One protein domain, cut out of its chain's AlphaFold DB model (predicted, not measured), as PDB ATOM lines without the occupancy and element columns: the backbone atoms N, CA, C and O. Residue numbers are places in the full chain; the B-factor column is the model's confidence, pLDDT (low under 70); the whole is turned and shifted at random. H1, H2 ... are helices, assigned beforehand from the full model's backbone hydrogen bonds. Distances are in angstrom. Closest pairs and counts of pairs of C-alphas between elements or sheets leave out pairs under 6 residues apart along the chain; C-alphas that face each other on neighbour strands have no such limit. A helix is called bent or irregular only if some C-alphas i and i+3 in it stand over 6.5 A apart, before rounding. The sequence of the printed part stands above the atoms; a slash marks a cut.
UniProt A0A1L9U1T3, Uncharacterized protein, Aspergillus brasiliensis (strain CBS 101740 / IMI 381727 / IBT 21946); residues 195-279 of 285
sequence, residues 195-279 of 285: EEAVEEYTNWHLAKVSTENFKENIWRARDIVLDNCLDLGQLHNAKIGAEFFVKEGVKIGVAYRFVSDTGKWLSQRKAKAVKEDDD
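What this domain is: This is residues 195 to 279 of the 285 residues of an uncharacterized protein of Aspergillus brasiliensis (strain CBS 101740 / IMI 381727 / IBT 21946) (UniProt A0A1L9U1T3). A helical hairpin of H1 and H2 stands over a long bent helix, H5, with H2 packed across its first arm, H5a; the short helices H3 and H4 also pack on H5a. The end of the second arm, residues 270 to 279, sticks out from the body. The printed part has 85 residues with five named helices, H1 to H5 in order, and no named strand: all helix. It is compact, with a radius of gyration of the C-alphas of 13.1 A and spans of 44 by 30 by 19 A.

Where its parts are: H1, residues 195 to 206, begins at C-alpha 195 (26.058, 12.756, -46.245) and is 16.3 A long. H2, residues 212 to 227, is 22.0 A long. H3 holds residues 232 to 236 and H4 residues 242 to 247. H5, residues 252 to 279, was assigned as one helix by its hydrogen bonds but is bent: C-alphas 260 and 263 are 6.7 A apart. Its arms are H5a, residues 252 to 260, 12.3 A, and H5b, residues 263 to 279, 25.0 A, ending at C-alpha 279 (1.612, 18.060, -59.020).

How they stand to each other: H1 and H2 form a hairpin and touch at a shallow tilt of 14 degrees, opposite ways; their closest C-alphas, Leu 206 and Lys 215, are 6.1 A apart. H2 touches H5a with residues 214 to 221 alone, at a steep tilt of 54 degrees; the closest C-alphas are Asn 217 and Val 254, 6.6 A. H4 and H5a form another hairpin, closest at C-alphas 242 and 256, 4.8 A. H3 and H5a only just touch, with 3 pairs of C-alphas within 8 A, the closest Leu 235 and Val 259, 5.7 A. H5b touches no helix; its Trp 265 C-alpha is 7.0 A from that of Tyr 201 in H1. Each O i to N i+4 pair is within hydrogen-bond range in H1, H2, H3 and H4, against 4 of 5 in H5a and 12 of 13 in H5b.

The domain as a whole: The C-alphas farthest apart, Lys 247 and Asp 279, are 44.9 A apart. The printed part has no cut, and its four links are tight. Residues 237 to 239 and 273 to 279 have pLDDT under 70.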
ATOM      1  N   GLU A 195      25.060  12.137 -45.381       80.88
ATOM      2  CA  GLU A 195      26.058  12.756 -46.245       80.88
ATOM      3  C   GLU A 195      25.394  13.493 -47.413       80.88
ATOM      4  O   GLU A 195      25.745  14.634 -47.700       80.88
ATOM      5  N   GLU A 196      24.381  12.886 -48.034       84.62
ATOM      6  CA  GLU A 196      23.636  13.481 -49.146       84.62
ATOM      7  C   GLU A 196      22.841  14.715 -48.697       84.62
ATOM      8  O   GLU A 196      22.878  15.758 -49.351       84.62
ATOM      9  N   ALA A 197      22.193  14.656 -47.531       86.62
ATOM     10  CA  ALA A 197      21.497  15.812 -46.974       86.62
ATOM     11  C   ALA A 197      22.453  16.976 -46.652       86.62
ATOM     12  O   ALA A 197      22.129  18.139 -46.913       86.62
ATOM     13  N   VAL A 198      23.640  16.680 -46.114       87.69
ATOM     14  CA  VAL A 198      24.683  17.682 -45.844       87.69
ATOM     15  C   VAL A 198      25.214  18.287 -47.149       87.69
ATOM     16  O   VAL A 198      25.438  19.499 -47.218       87.69
ATOM     17  N   GLU A 199      25.355  17.491 -48.208       90.31
ATOM     18  CA  GLU A 199      25.750  17.966 -49.538       90.31
ATOM     19  C   GLU A 199      24.709  18.894 -50.166       90.31
ATOM     20  O   GLU A 199      25.033  19.999 -50.609       90.31
ATOM     21  N   GLU A 200      23.437  18.501 -50.162       90.88
ATOM     22  CA  GLU A 200      22.336  19.339 -50.640       90.88
ATOM     23  C   GLU A 200      22.267  20.673 -49.893       90.88
ATOM     24  O   GLU A 200      22.091  21.735 -50.502       90.88
ATOM     25  N   TYR A 201      22.426  20.630 -48.569       93.00
ATOM     26  CA  TYR A 201      22.460  21.822 -47.735       93.00
ATOM     27  C   TYR A 201      23.642  22.733 -48.080       93.00
ATOM     28  O   TYR A 201      23.488  23.955 -48.195       93.00
ATOM     29  N   THR A 202      24.814  22.142 -48.309       92.19
ATOM     30  CA  THR A 202      26.011  22.879 -48.722       92.19
ATOM     31  C   THR A 202      25.788  23.551 -50.073       92.19
ATOM     32  O   THR A 202      26.010  24.755 -50.206       92.19
ATOM     33  N   ASN A 203      25.264  22.819 -51.055       92.69
ATOM     34  CA  ASN A 203      24.944  23.348 -52.381       92.69
ATOM     35  C   ASN A 203      23.930  24.497 -52.315       92.69
ATOM     36  O   ASN A 203      24.081  25.509 -53.005       92.69
ATOM     37  N   TRP A 204      22.934  24.396 -51.435       94.44
ATOM     38  CA  TRP A 204      21.969  25.468 -51.194       94.44
ATOM     39  C   TRP A 204      22.611  26.739 -50.619       94.44
ATOM     40  O   TRP A 204      22.207  27.845 -50.986       94.44
ATOM     41  N   HIS A 205      23.620  26.614 -49.752       92.44
ATOM     42  CA  HIS A 205      24.408  27.758 -49.271       92.44
ATOM     43  C   HIS A 205      25.273  28.355 -50.379       92.44
ATOM     44  O   HIS A 205      25.285  29.575 -50.557       92.44
ATOM     45  N   LEU A 206      25.955  27.507 -51.155       92.06
ATOM     46  CA  LEU A 206      26.823  27.923 -52.261       92.06
ATOM     47  C   LEU A 206      26.055  28.683 -53.348       92.06
ATOM     48  O   LEU A 206      26.567  29.667 -53.874       92.06
ATOM     49  N   ALA A 207      24.806  28.302 -53.629       91.75
ATOM     50  CA  ALA A 207      23.943  28.997 -54.588       91.75
ATOM     51  C   ALA A 207      23.623  30.456 -54.197       91.75
ATOM     52  O   ALA A 207      23.187  31.242 -55.037       91.75
ATOM     53  N   LYS A 208      23.829  30.834 -52.929       89.75
ATOM     54  CA  LYS A 208      23.516  32.166 -52.387       89.75
ATOM     55  C   LYS A 208      24.734  33.065 -52.225       89.75
ATOM     56  O   LYS A 208      24.586  34.217 -51.816       89.75
ATOM     57  N   VAL A 209      25.933  32.554 -52.496       90.31
ATOM     58  CA  VAL A 209      27.183  33.291 -52.320       90.31
ATOM     59  C   VAL A 209      27.995  33.300 -53.610       90.31
ATOM     60  O   VAL A 209      28.137  32.293 -54.295       90.31
ATOM     61  N   SER A 210      28.559  34.455 -53.952       86.88
ATOM     62  CA  SER A 210      29.382  34.616 -55.157       86.88
ATOM     63  C   SER A 210      30.881  34.627 -54.857       86.88
ATOM     64  O   SER A 210      31.672  34.179 -55.682       86.88
ATOM     65  N   THR A 211      31.281  35.104 -53.677       92.12
ATOM     66  CA  THR A 211      32.689  35.284 -53.297       92.12
ATOM     67  C   THR A 211      33.366  33.973 -52.903       92.12
ATOM     68  O   THR A 211      32.833  33.221 -52.088       92.12
ATOM     69  N   GLU A 212      34.597  33.771 -53.374       90.31
ATOM     70  CA  GLU A 212      35.374  32.555 -53.109       90.31
ATOM     71  C   GLU A 212      35.635  32.324 -51.617       90.31
ATOM     72  O   GLU A 212      35.349  31.253 -51.097       90.31
ATOM     73  N   ASN A 213      36.007  33.371 -50.878       89.44
ATOM     74  CA  ASN A 213      36.200  33.278 -49.428       89.44
ATOM     75  C   ASN A 213      34.936  32.792 -48.682       89.44
ATOM     76  O   ASN A 213      35.043  32.124 -47.656       89.44
ATOM     77  N   PHE A 214      33.728  33.107 -49.168       90.75
ATOM     78  CA  PHE A 214      32.502  32.554 -48.579       90.75
ATOM     79  C   PHE A 214      32.359  31.063 -48.888       90.75
ATOM     80  O   PHE A 214      32.060  30.294 -47.976       90.75
ATOM     81  N   LYS A 215      32.606  30.660 -50.138       92.44
ATOM     82  CA  LYS A 215      32.523  29.263 -50.583       92.44
ATOM     83  C   LYS A 215      33.521  28.370 -49.855       92.44
ATOM     84  O   LYS A 215      33.114  27.355 -49.310       92.44
ATOM     85  N   GLU A 216      34.771  28.805 -49.726       93.94
ATOM     86  CA  GLU A 216      35.813  28.088 -48.981       93.94
ATOM     87  C   GLU A 216      35.412  27.808 -47.531       93.94
ATOM     88  O   GLU A 216      35.608  26.708 -47.020       93.94
ATOM     89  N   ASN A 217      34.816  28.794 -46.859       94.12
ATOM     90  CA  ASN A 217      34.363  28.625 -45.480       94.12
ATOM     91  C   ASN A 217      33.114  27.738 -45.375       94.12
ATOM     92  O   ASN A 217      32.946  27.060 -44.365       94.12
ATOM     93  N   ILE A 218      32.254  27.731 -46.397       93.31
ATOM     94  CA  ILE A 218      31.096  26.834 -46.482       93.31
ATOM     95  C   ILE A 218      31.553  25.389 -46.722       93.31
ATOM     96  O   ILE A 218      31.086  24.497 -46.019       93.31
ATOM     97  N   TRP A 219      32.504  25.153 -47.633       94.50
ATOM     98  CA  TRP A 219      33.109  23.830 -47.831       94.50
ATOM     99  C   TRP A 219      33.812  23.342 -46.572       94.50
ATOM    100  O   TRP A 219      33.569  22.228 -46.134       94.50
ATOM    101  N   ARG A 220      34.589  24.203 -45.909       93.62
ATOM    102  CA  ARG A 220      35.214  23.837 -44.634       93.62
ATOM    103  C   ARG A 220      34.178  23.470 -43.569       93.62
ATOM    104  O   ARG A 220      34.388  22.513 -42.837       93.62
ATOM    105  N   ALA A 221      33.065  24.201 -43.479       93.75
ATOM    106  CA  ALA A 221      31.989  23.858 -42.549       93.75
ATOM    107  C   ALA A 221      31.353  22.496 -42.879       93.75
ATOM    108  O   ALA A 221      31.123  21.714 -41.961       93.75
ATOM    109  N   ARG A 222      31.125  22.189 -44.166       94.56
ATOM    110  CA  ARG A 222      30.691  20.860 -44.640       94.56
ATOM    111  C   ARG A 222      31.671  19.773 -44.213       94.56
ATOM    112  O   ARG A 222      31.245  18.793 -43.612       94.56
ATOM    113  N   ASP A 223      32.956  19.955 -44.498       91.25
ATOM    114  CA  ASP A 223      33.987  18.961 -44.193       91.25
ATOM    115  C   ASP A 223      34.035  18.694 -42.685       91.25
ATOM    116  O   ASP A 223      33.984  17.546 -42.265       91.25
ATOM    117  N   ILE A 224      33.964  19.744 -41.857       91.38
ATOM    118  CA  ILE A 224      33.862  19.613 -40.396       91.38
ATOM    119  C   ILE A 224      32.634  18.789 -39.985       91.38
ATOM    120  O   ILE A 224      32.746  17.954 -39.089       91.38
ATOM    121  N   VAL A 225      31.464  19.008 -40.597       90.12
ATOM    122  CA  VAL A 225      30.250  18.223 -40.307       90.12
ATOM    123  C   VAL A 225      30.469  16.746 -40.640       90.12
ATOM    124  O   VAL A 225      30.215  15.896 -39.789       90.12
ATOM    125  N   LEU A 226      30.982  16.440 -41.832       87.00
ATOM    126  CA  LEU A 226      31.177  15.064 -42.299       87.00
ATOM    127  C   LEU A 226      32.284  14.336 -41.520       87.00
ATOM    128  O   LEU A 226      32.067  13.220 -41.046       87.00
ATOM    129  N   ASP A 227      33.422  14.992 -41.297       89.62
ATOM    130  CA  ASP A 227      34.570  14.446 -40.562       89.62
ATOM    131  C   ASP A 227      34.229  14.148 -39.096       89.62
ATOM    132  O   ASP A 227      34.774  13.221 -38.494       89.62
ATOM    133  N   ASN A 228      33.305  14.920 -38.514       84.25
ATOM    134  CA  ASN A 228      32.801  14.702 -37.157       84.25
ATOM    135  C   ASN A 228      31.519  13.850 -37.116       84.25
ATOM    136  O   ASN A 228      30.947  13.677 -36.037       84.25
ATOM    137  N   CYS A 229      31.085  13.306 -38.258       81.31
ATOM    138  CA  CYS A 229      29.875  12.493 -38.413       81.31
ATOM    139  C   CYS A 229      28.622  13.161 -37.819       81.31
ATOM    140  O   CYS A 229      27.833  12.520 -37.120       81.31
ATOM    141  N   LEU A 230      28.481  14.467 -38.046       85.44
ATOM    142  CA  LEU A 230      27.361  15.273 -37.577       85.44
ATOM    143  C   LEU A 230      26.232  15.278 -38.609       85.44
ATOM    144  O   LEU A 230      26.474  15.257 -39.814       85.44
ATOM    145  N   ASP A 231      24.996  15.378 -38.130       85.44
ATOM    146  CA  ASP A 231      23.813  15.560 -38.972       85.44
ATOM    147  C   ASP A 231      23.222  16.974 -38.823       85.44
ATOM    148  O   ASP A 231      23.446  17.678 -37.835       85.44
ATOM    149  N   LEU A 232      22.437  17.409 -39.810       84.75
ATOM    150  CA  LEU A 232      21.816  18.740 -39.802       84.75
ATOM    151  C   LEU A 232      20.794  18.918 -38.662       84.75
ATOM    152  O   LEU A 232      20.599  20.034 -38.176       84.75
ATOM    153  N   GLY A 233      20.185  17.840 -38.164       81.19
ATOM    154  CA  GLY A 233      19.326  17.884 -36.980       81.19
ATOM    155  C   GLY A 233      20.098  18.295 -35.720       81.19
ATOM    156  O   GLY A 233      19.610  19.093 -34.915       81.19
ATOM    157  N   GLN A 234      21.342  17.834 -35.568       80.88
ATOM    158  CA  GLN A 234      22.235  18.197 -34.464       80.88
ATOM    159  C   GLN A 234      22.686  19.660 -34.521       80.88
ATOM    160  O   GLN A 234      22.818  20.286 -33.462       80.88
ATOM    161  N   LEU A 235      22.882  20.215 -35.725       82.69
ATOM    162  CA  LEU A 235      23.152  21.646 -35.914       82.69
ATOM    163  C   LEU A 235      21.919  22.492 -35.566       82.69
ATOM    164  O   LEU A 235      22.037  23.518 -34.899       82.69
ATOM    165  N   HIS A 236      20.729  22.058 -35.986       73.31
ATOM    166  CA  HIS A 236      19.482  22.775 -35.729       73.31
ATOM    167  C   HIS A 236      19.120  22.820 -34.238       73.31
ATOM    168  O   HIS A 236      18.735  23.864 -33.715       73.31
ATOM    169  N   ASN A 237      19.285  21.703 -33.527       65.88
ATOM    170  CA  ASN A 237      18.816  21.540 -32.149       65.88
ATOM    171  C   ASN A 237      19.764  22.136 -31.087       65.88
ATOM    172  O   ASN A 237      19.740  21.712 -29.931       65.88
ATOM    173  N   ALA A 238      20.612  23.098 -31.469       61.81
ATOM    174  CA  ALA A 238      21.520  23.860 -30.602       61.81
ATOM    175  C   ALA A 238      22.514  23.031 -29.756       61.81
ATOM    176  O   ALA A 238      23.195  23.584 -28.892       61.81
ATOM    177  N   LYS A 239      22.655  21.721 -30.012       64.25
ATOM    178  CA  LYS A 239      23.671  20.877 -29.357       64.25
ATOM    179  C   LYS A 239      25.081  21.273 -29.801       64.25
ATOM    180  O   LYS A 239      26.010  21.208 -29.000       64.25
ATOM    181  N   ILE A 240      25.227  21.685 -31.064       73.88
ATOM    182  CA  ILE A 240      26.488  22.132 -31.662       73.88
ATOM    183  C   ILE A 240      26.282  23.546 -32.197       73.88
ATOM    184  O   ILE A 240      25.625  23.761 -33.213       73.88
ATOM    185  N   GLY A 241      26.812  24.522 -31.462       81.56
ATOM    186  CA  GLY A 241      26.713  25.934 -31.810       81.56
ATOM    187  C   GLY A 241      27.758  26.373 -32.834       81.56
ATOM    188  O   GLY A 241      28.767  25.705 -33.061       81.56
ATOM    189  N   ALA A 242      27.550  27.561 -33.402       88.06
ATOM    190  CA  ALA A 242      28.472  28.187 -34.351       88.06
ATOM    191  C   ALA A 242      29.913  28.310 -33.819       88.06
ATOM    192  O   ALA A 242      30.866  28.254 -34.591       88.06
ATOM    193  N   GLU A 243      30.081  28.425 -32.499       87.69
ATOM    194  CA  GLU A 243      31.385  28.506 -31.832       87.69
ATOM    195  C   GLU A 243      32.286  27.297 -32.111       87.69
ATOM    196  O   GLU A 243      33.503  27.453 -32.212       87.69
ATOM    197  N   PHE A 244      31.703  26.108 -32.300       90.00
ATOM    198  CA  PHE A 244      32.451  24.908 -32.674       90.00
ATOM    199  C   PHE A 244      33.162  25.100 -34.019       90.00
ATOM    200  O   PHE A 244      34.374  24.938 -34.114       90.00
ATOM    201  N   PHE A 245      32.431  25.558 -35.033       91.69
ATOM    202  CA  PHE A 245      32.978  25.816 -36.364       91.69
ATOM    203  C   PHE A 245      34.022  26.934 -36.354       91.69
ATOM    204  O   PHE A 245      35.015  26.860 -37.074       91.69
ATOM    205  N   VAL A 246      33.828  27.960 -35.518       92.75
ATOM    206  CA  VAL A 246      34.813  29.040 -35.358       92.75
ATOM    207  C   VAL A 246      36.127  28.508 -34.799       92.75
ATOM    208  O   VAL A 246      37.194  28.876 -35.293       92.75
ATOM    209  N   LYS A 247      36.061  27.618 -33.806       91.62
ATOM    210  CA  LYS A 247      37.243  26.976 -33.226       91.62
ATOM    211  C   LYS A 247      37.995  26.118 -34.248       91.62
ATOM    212  O   LYS A 247      39.221  26.139 -34.255       91.62
ATOM    213  N   GLU A 248      37.268  25.451 -35.139       90.38
ATOM    214  CA  GLU A 248      37.814  24.659 -36.251       90.38
ATOM    215  C   GLU A 248      38.230  25.518 -37.471       90.38
ATOM    216  O   GLU A 248      38.575  25.006 -38.535       90.38
ATOM    217  N   GLY A 249      38.233  26.850 -37.338       90.31
ATOM    218  CA  GLY A 249      38.809  27.762 -38.330       90.31
ATOM    219  C   GLY A 249      37.842  28.280 -39.398       90.31
ATOM    220  O   GLY A 249      38.282  28.915 -40.361       90.31
ATOM    221  N   VAL A 250      36.532  28.069 -39.243       94.19
ATOM    222  CA  VAL A 250      35.509  28.722 -40.074       94.19
ATOM    223  C   VAL A 250      35.335  30.173 -39.624       94.19
ATOM    224  O   VAL A 250      35.238  30.482 -38.437       94.19
ATOM    225  N   LYS A 251      35.259  31.111 -40.571       93.31
ATOM    226  CA  LYS A 251      35.006  32.523 -40.249       93.31
ATOM    227  C   LYS A 251      33.668  32.688 -39.522       93.31
ATOM    228  O   LYS A 251      32.643  32.178 -39.974       93.31
ATOM    229  N   ILE A 252      33.670  33.495 -38.458       92.06
ATOM    230  CA  ILE A 252      32.523  33.710 -37.558       92.06
ATOM    231  C   ILE A 252      31.200  33.964 -38.294       92.06
ATOM    232  O   ILE A 252      30.214  33.281 -38.047       92.06
ATOM    233  N   GLY A 253      31.178  34.862 -39.281       89.75
ATOM    234  CA  GLY A 253      29.950  35.167 -40.019       89.75
ATOM    235  C   GLY A 253      29.389  33.989 -40.829       89.75
ATOM    236  O   GLY A 253      28.175  33.903 -41.007       89.75
ATOM    237  N   VAL A 254      30.247  33.085 -41.312       92.88
ATOM    238  CA  VAL A 254      29.823  31.873 -42.030       92.88
ATOM    239  C   VAL A 254      29.348  30.822 -41.043       92.88
ATOM    240  O   VAL A 254      28.266  30.287 -41.234       92.88
ATOM    241  N   ALA A 255      30.086  30.600 -39.956       92.69
ATOM    242  CA  ALA A 255      29.728  29.640 -38.916       92.69
ATOM    243  C   ALA A 255      28.322  29.886 -38.342       92.69
ATOM    244  O   ALA A 255      27.496  28.976 -38.298       92.69
ATOM    245  N   TYR A 256      28.013  31.131 -37.960       91.81
ATOM    246  CA  TYR A 256      26.695  31.474 -37.413       91.81
ATOM    247  C   TYR A 256      25.578  31.263 -38.430       91.81
ATOM    248  O   TYR A 256      24.543  30.689 -38.099       91.81
ATOM    249  N   ARG A 257      25.810  31.668 -39.681       91.06
ATOM    250  CA  ARG A 257      24.835  31.504 -40.760       91.06
ATOM    251  C   ARG A 257      24.592  30.033 -41.084       91.06
ATOM    252  O   ARG A 257      23.443  29.626 -41.206       91.06
ATOM    253  N   PHE A 258      25.663  29.252 -41.178       91.56
ATOM    254  CA  PHE A 258      25.626  27.830 -41.495       91.56
ATOM    255  C   PHE A 258      24.871  27.023 -40.436       91.56
ATOM    256  O   PHE A 258      24.175  26.082 -40.785       91.56
ATOM    257  N   VAL A 259      24.920  27.406 -39.159       91.31
ATOM    258  CA  VAL A 259      24.090  26.760 -38.127       91.31
ATOM    259  C   VAL A 259      22.648  27.279 -38.174       91.31
ATOM    260  O   VAL A 259      21.708  26.485 -38.229       91.31
ATOM    261  N   SER A 260      22.449  28.602 -38.221       89.00
ATOM    262  CA  SER A 260      21.110  29.210 -38.151       89.00
ATOM    263  C   SER A 260      20.215  28.898 -39.354       89.00
ATOM    264  O   SER A 260      18.991  28.867 -39.233       89.00
ATOM    265  N   ASP A 261      20.808  28.694 -40.531       91.00
ATOM    266  CA  ASP A 261      20.054  28.476 -41.764       91.00
ATOM    267  C   ASP A 261      19.563  27.034 -41.921       91.00
ATOM    268  O   ASP A 261      18.722  26.778 -42.784       91.00
ATOM    269  N   THR A 262      19.993  26.120 -41.050       87.75
ATOM    270  CA  THR A 262      19.580  24.714 -41.083       87.75
ATOM    271  C   THR A 262      18.061  24.580 -40.984       87.75
ATOM    272  O   THR A 262      17.437  23.905 -41.798       87.75
ATOM    273  N   GLY A 263      17.430  25.327 -40.070       84.50
ATOM    274  CA  GLY A 263      15.969  25.338 -39.930       84.50
ATOM    275  C   GLY A 263      15.254  25.915 -41.155       84.50
ATOM    276  O   GLY A 263      14.218  25.406 -41.579       84.50
ATOM    277  N   LYS A 264      15.830  26.947 -41.788       88.81
ATOM    278  CA  LYS A 264      15.259  27.548 -43.005       88.81
ATOM    279  C   LYS A 264      15.312  26.578 -44.178       88.81
ATOM    280  O   LYS A 264      14.344  26.480 -44.928       88.81
ATOM    281  N   TRP A 265      16.433  25.883 -44.346       90.31
ATOM    282  CA  TRP A 265      16.591  24.896 -45.405       90.31
ATOM    283  C   TRP A 265      15.650  23.705 -45.211       90.31
ATOM    284  O   TRP A 265      14.962  23.331 -46.155       90.31
ATOM    285  N   LEU A 266      15.521  23.189 -43.985       86.00
ATOM    286  CA  LEU A 266      14.594  22.097 -43.669       86.00
ATOM    287  C   LEU A 266      13.143  22.454 -44.001       86.00
ATOM    288  O   LEU A 266      12.443  21.675 -44.646       86.00
ATOM    289  N   SER A 267      12.700  23.659 -43.633       84.88
ATOM    290  CA  SER A 267      11.364  24.149 -43.989       84.88
ATOM    291  C   SER A 267      11.169  24.268 -45.504       84.88
ATOM    292  O   SER A 267      10.110  23.916 -46.019       84.88
ATOM    293  N   GLN A 268      12.190  24.716 -46.245       84.94
ATOM    294  CA  GLN A 268      12.133  24.789 -47.711       84.94
ATOM    295  C   GLN A 268      12.101  23.408 -48.368       84.94
ATOM    296  O   GLN A 268      11.374  23.217 -49.340       84.94
ATOM    297  N   ARG A 269      12.867  22.451 -47.843       82.81
ATOM    298  CA  ARG A 269      12.905  21.074 -48.338       82.81
ATOM    299  C   ARG A 269      11.557  20.377 -48.126       82.81
ATOM    300  O   ARG A 269      11.045  19.776 -49.063       82.81
ATOM    301  N   LYS A 270      10.921  20.568 -46.962       81.12
ATOM    302  CA  LYS A 270       9.551  20.087 -46.690       81.12
ATOM    303  C   LYS A 270       8.511  20.709 -47.628       81.12
ATOM    304  O   LYS A 270       7.683  19.998 -48.178       81.12
ATOM    305  N   ALA A 271       8.579  22.021 -47.863       79.25
ATOM    306  CA  ALA A 271       7.642  22.708 -48.757       79.25
ATOM    307  C   ALA A 271       7.777  22.300 -50.238       79.25
ATOM    308  O   ALA A 271       6.822  22.455 -50.996       79.25
ATOM    309  N   LYS A 272       8.952  21.815 -50.666       77.94
ATOM    310  CA  LYS A 272       9.142  21.253 -52.012       77.94
ATOM    311  C   LYS A 272       8.502  19.873 -52.151       77.94
ATOM    312  O   LYS A 272       7.803  19.666 -53.130       77.94
ATOM    313  N   ALA A 273       8.671  19.003 -51.154       69.88
ATOM    314  CA  ALA A 273       8.073  17.667 -51.160       69.88
ATOM    315  C   ALA A 273       6.539  17.716 -51.288       69.88
ATOM    316  O   ALA A 273       5.976  17.049 -52.144       69.88
ATOM    317  N   VAL A 274       5.872  18.599 -50.531       69.56
ATOM    318  CA  VAL A 274       4.401  18.757 -50.601       69.56
ATOM    319  C   VAL A 274       3.926  19.207 -51.990       69.56
ATOM    320  O   VAL A 274       2.895  18.755 -52.467       69.56
ATOM    321  N   LYS A 275       4.684  20.079 -52.668       64.56
ATOM    322  CA  LYS A 275       4.313  20.566 -54.005       64.56
ATOM    323  C   LYS A 275       4.495  19.526 -55.105       64.56
ATOM    324  O   LYS A 275       3.784  19.595 -56.096       64.56
ATOM    325  N   GLU A 276       5.463  18.627 -54.963       59.69
ATOM    326  CA  GLU A 276       5.658  17.534 -55.919       59.69
ATOM    327  C   GLU A 276       4.531  16.502 -55.790       59.69
ATOM    328  O   GLU A 276       4.003  16.068 -56.809       59.69
ATOM    329  N   ASP A 277       4.081  16.197 -54.569       58.28
ATOM    330  CA  ASP A 277       2.932  15.309 -54.340       58.28
ATOM    331  C   ASP A 277       1.615  15.890 -54.900       58.28
ATOM    332  O   ASP A 277       0.822  15.155 -55.493       58.28
ATOM    333  N   ASP A 278       1.405  17.209 -54.796       57.00
ATOM    334  CA  ASP A 278       0.238  17.893 -55.379       57.00
ATOM    335  C   ASP A 278       0.272  17.926 -56.926       57.00
ATOM    336  O   ASP A 278      -0.774  17.826 -57.567       57.00
ATOM    337  N   ASP A 279       1.454  18.032 -57.550       49.06
ATOM    338  CA  ASP A 279       1.612  18.060 -59.020       49.06
ATOM    339  C   ASP A 279       1.347  16.678 -59.655       49.06
ATOM    340  O   ASP A 279       0.744  16.577 -60.727       49.06
TER     341      ASP A 279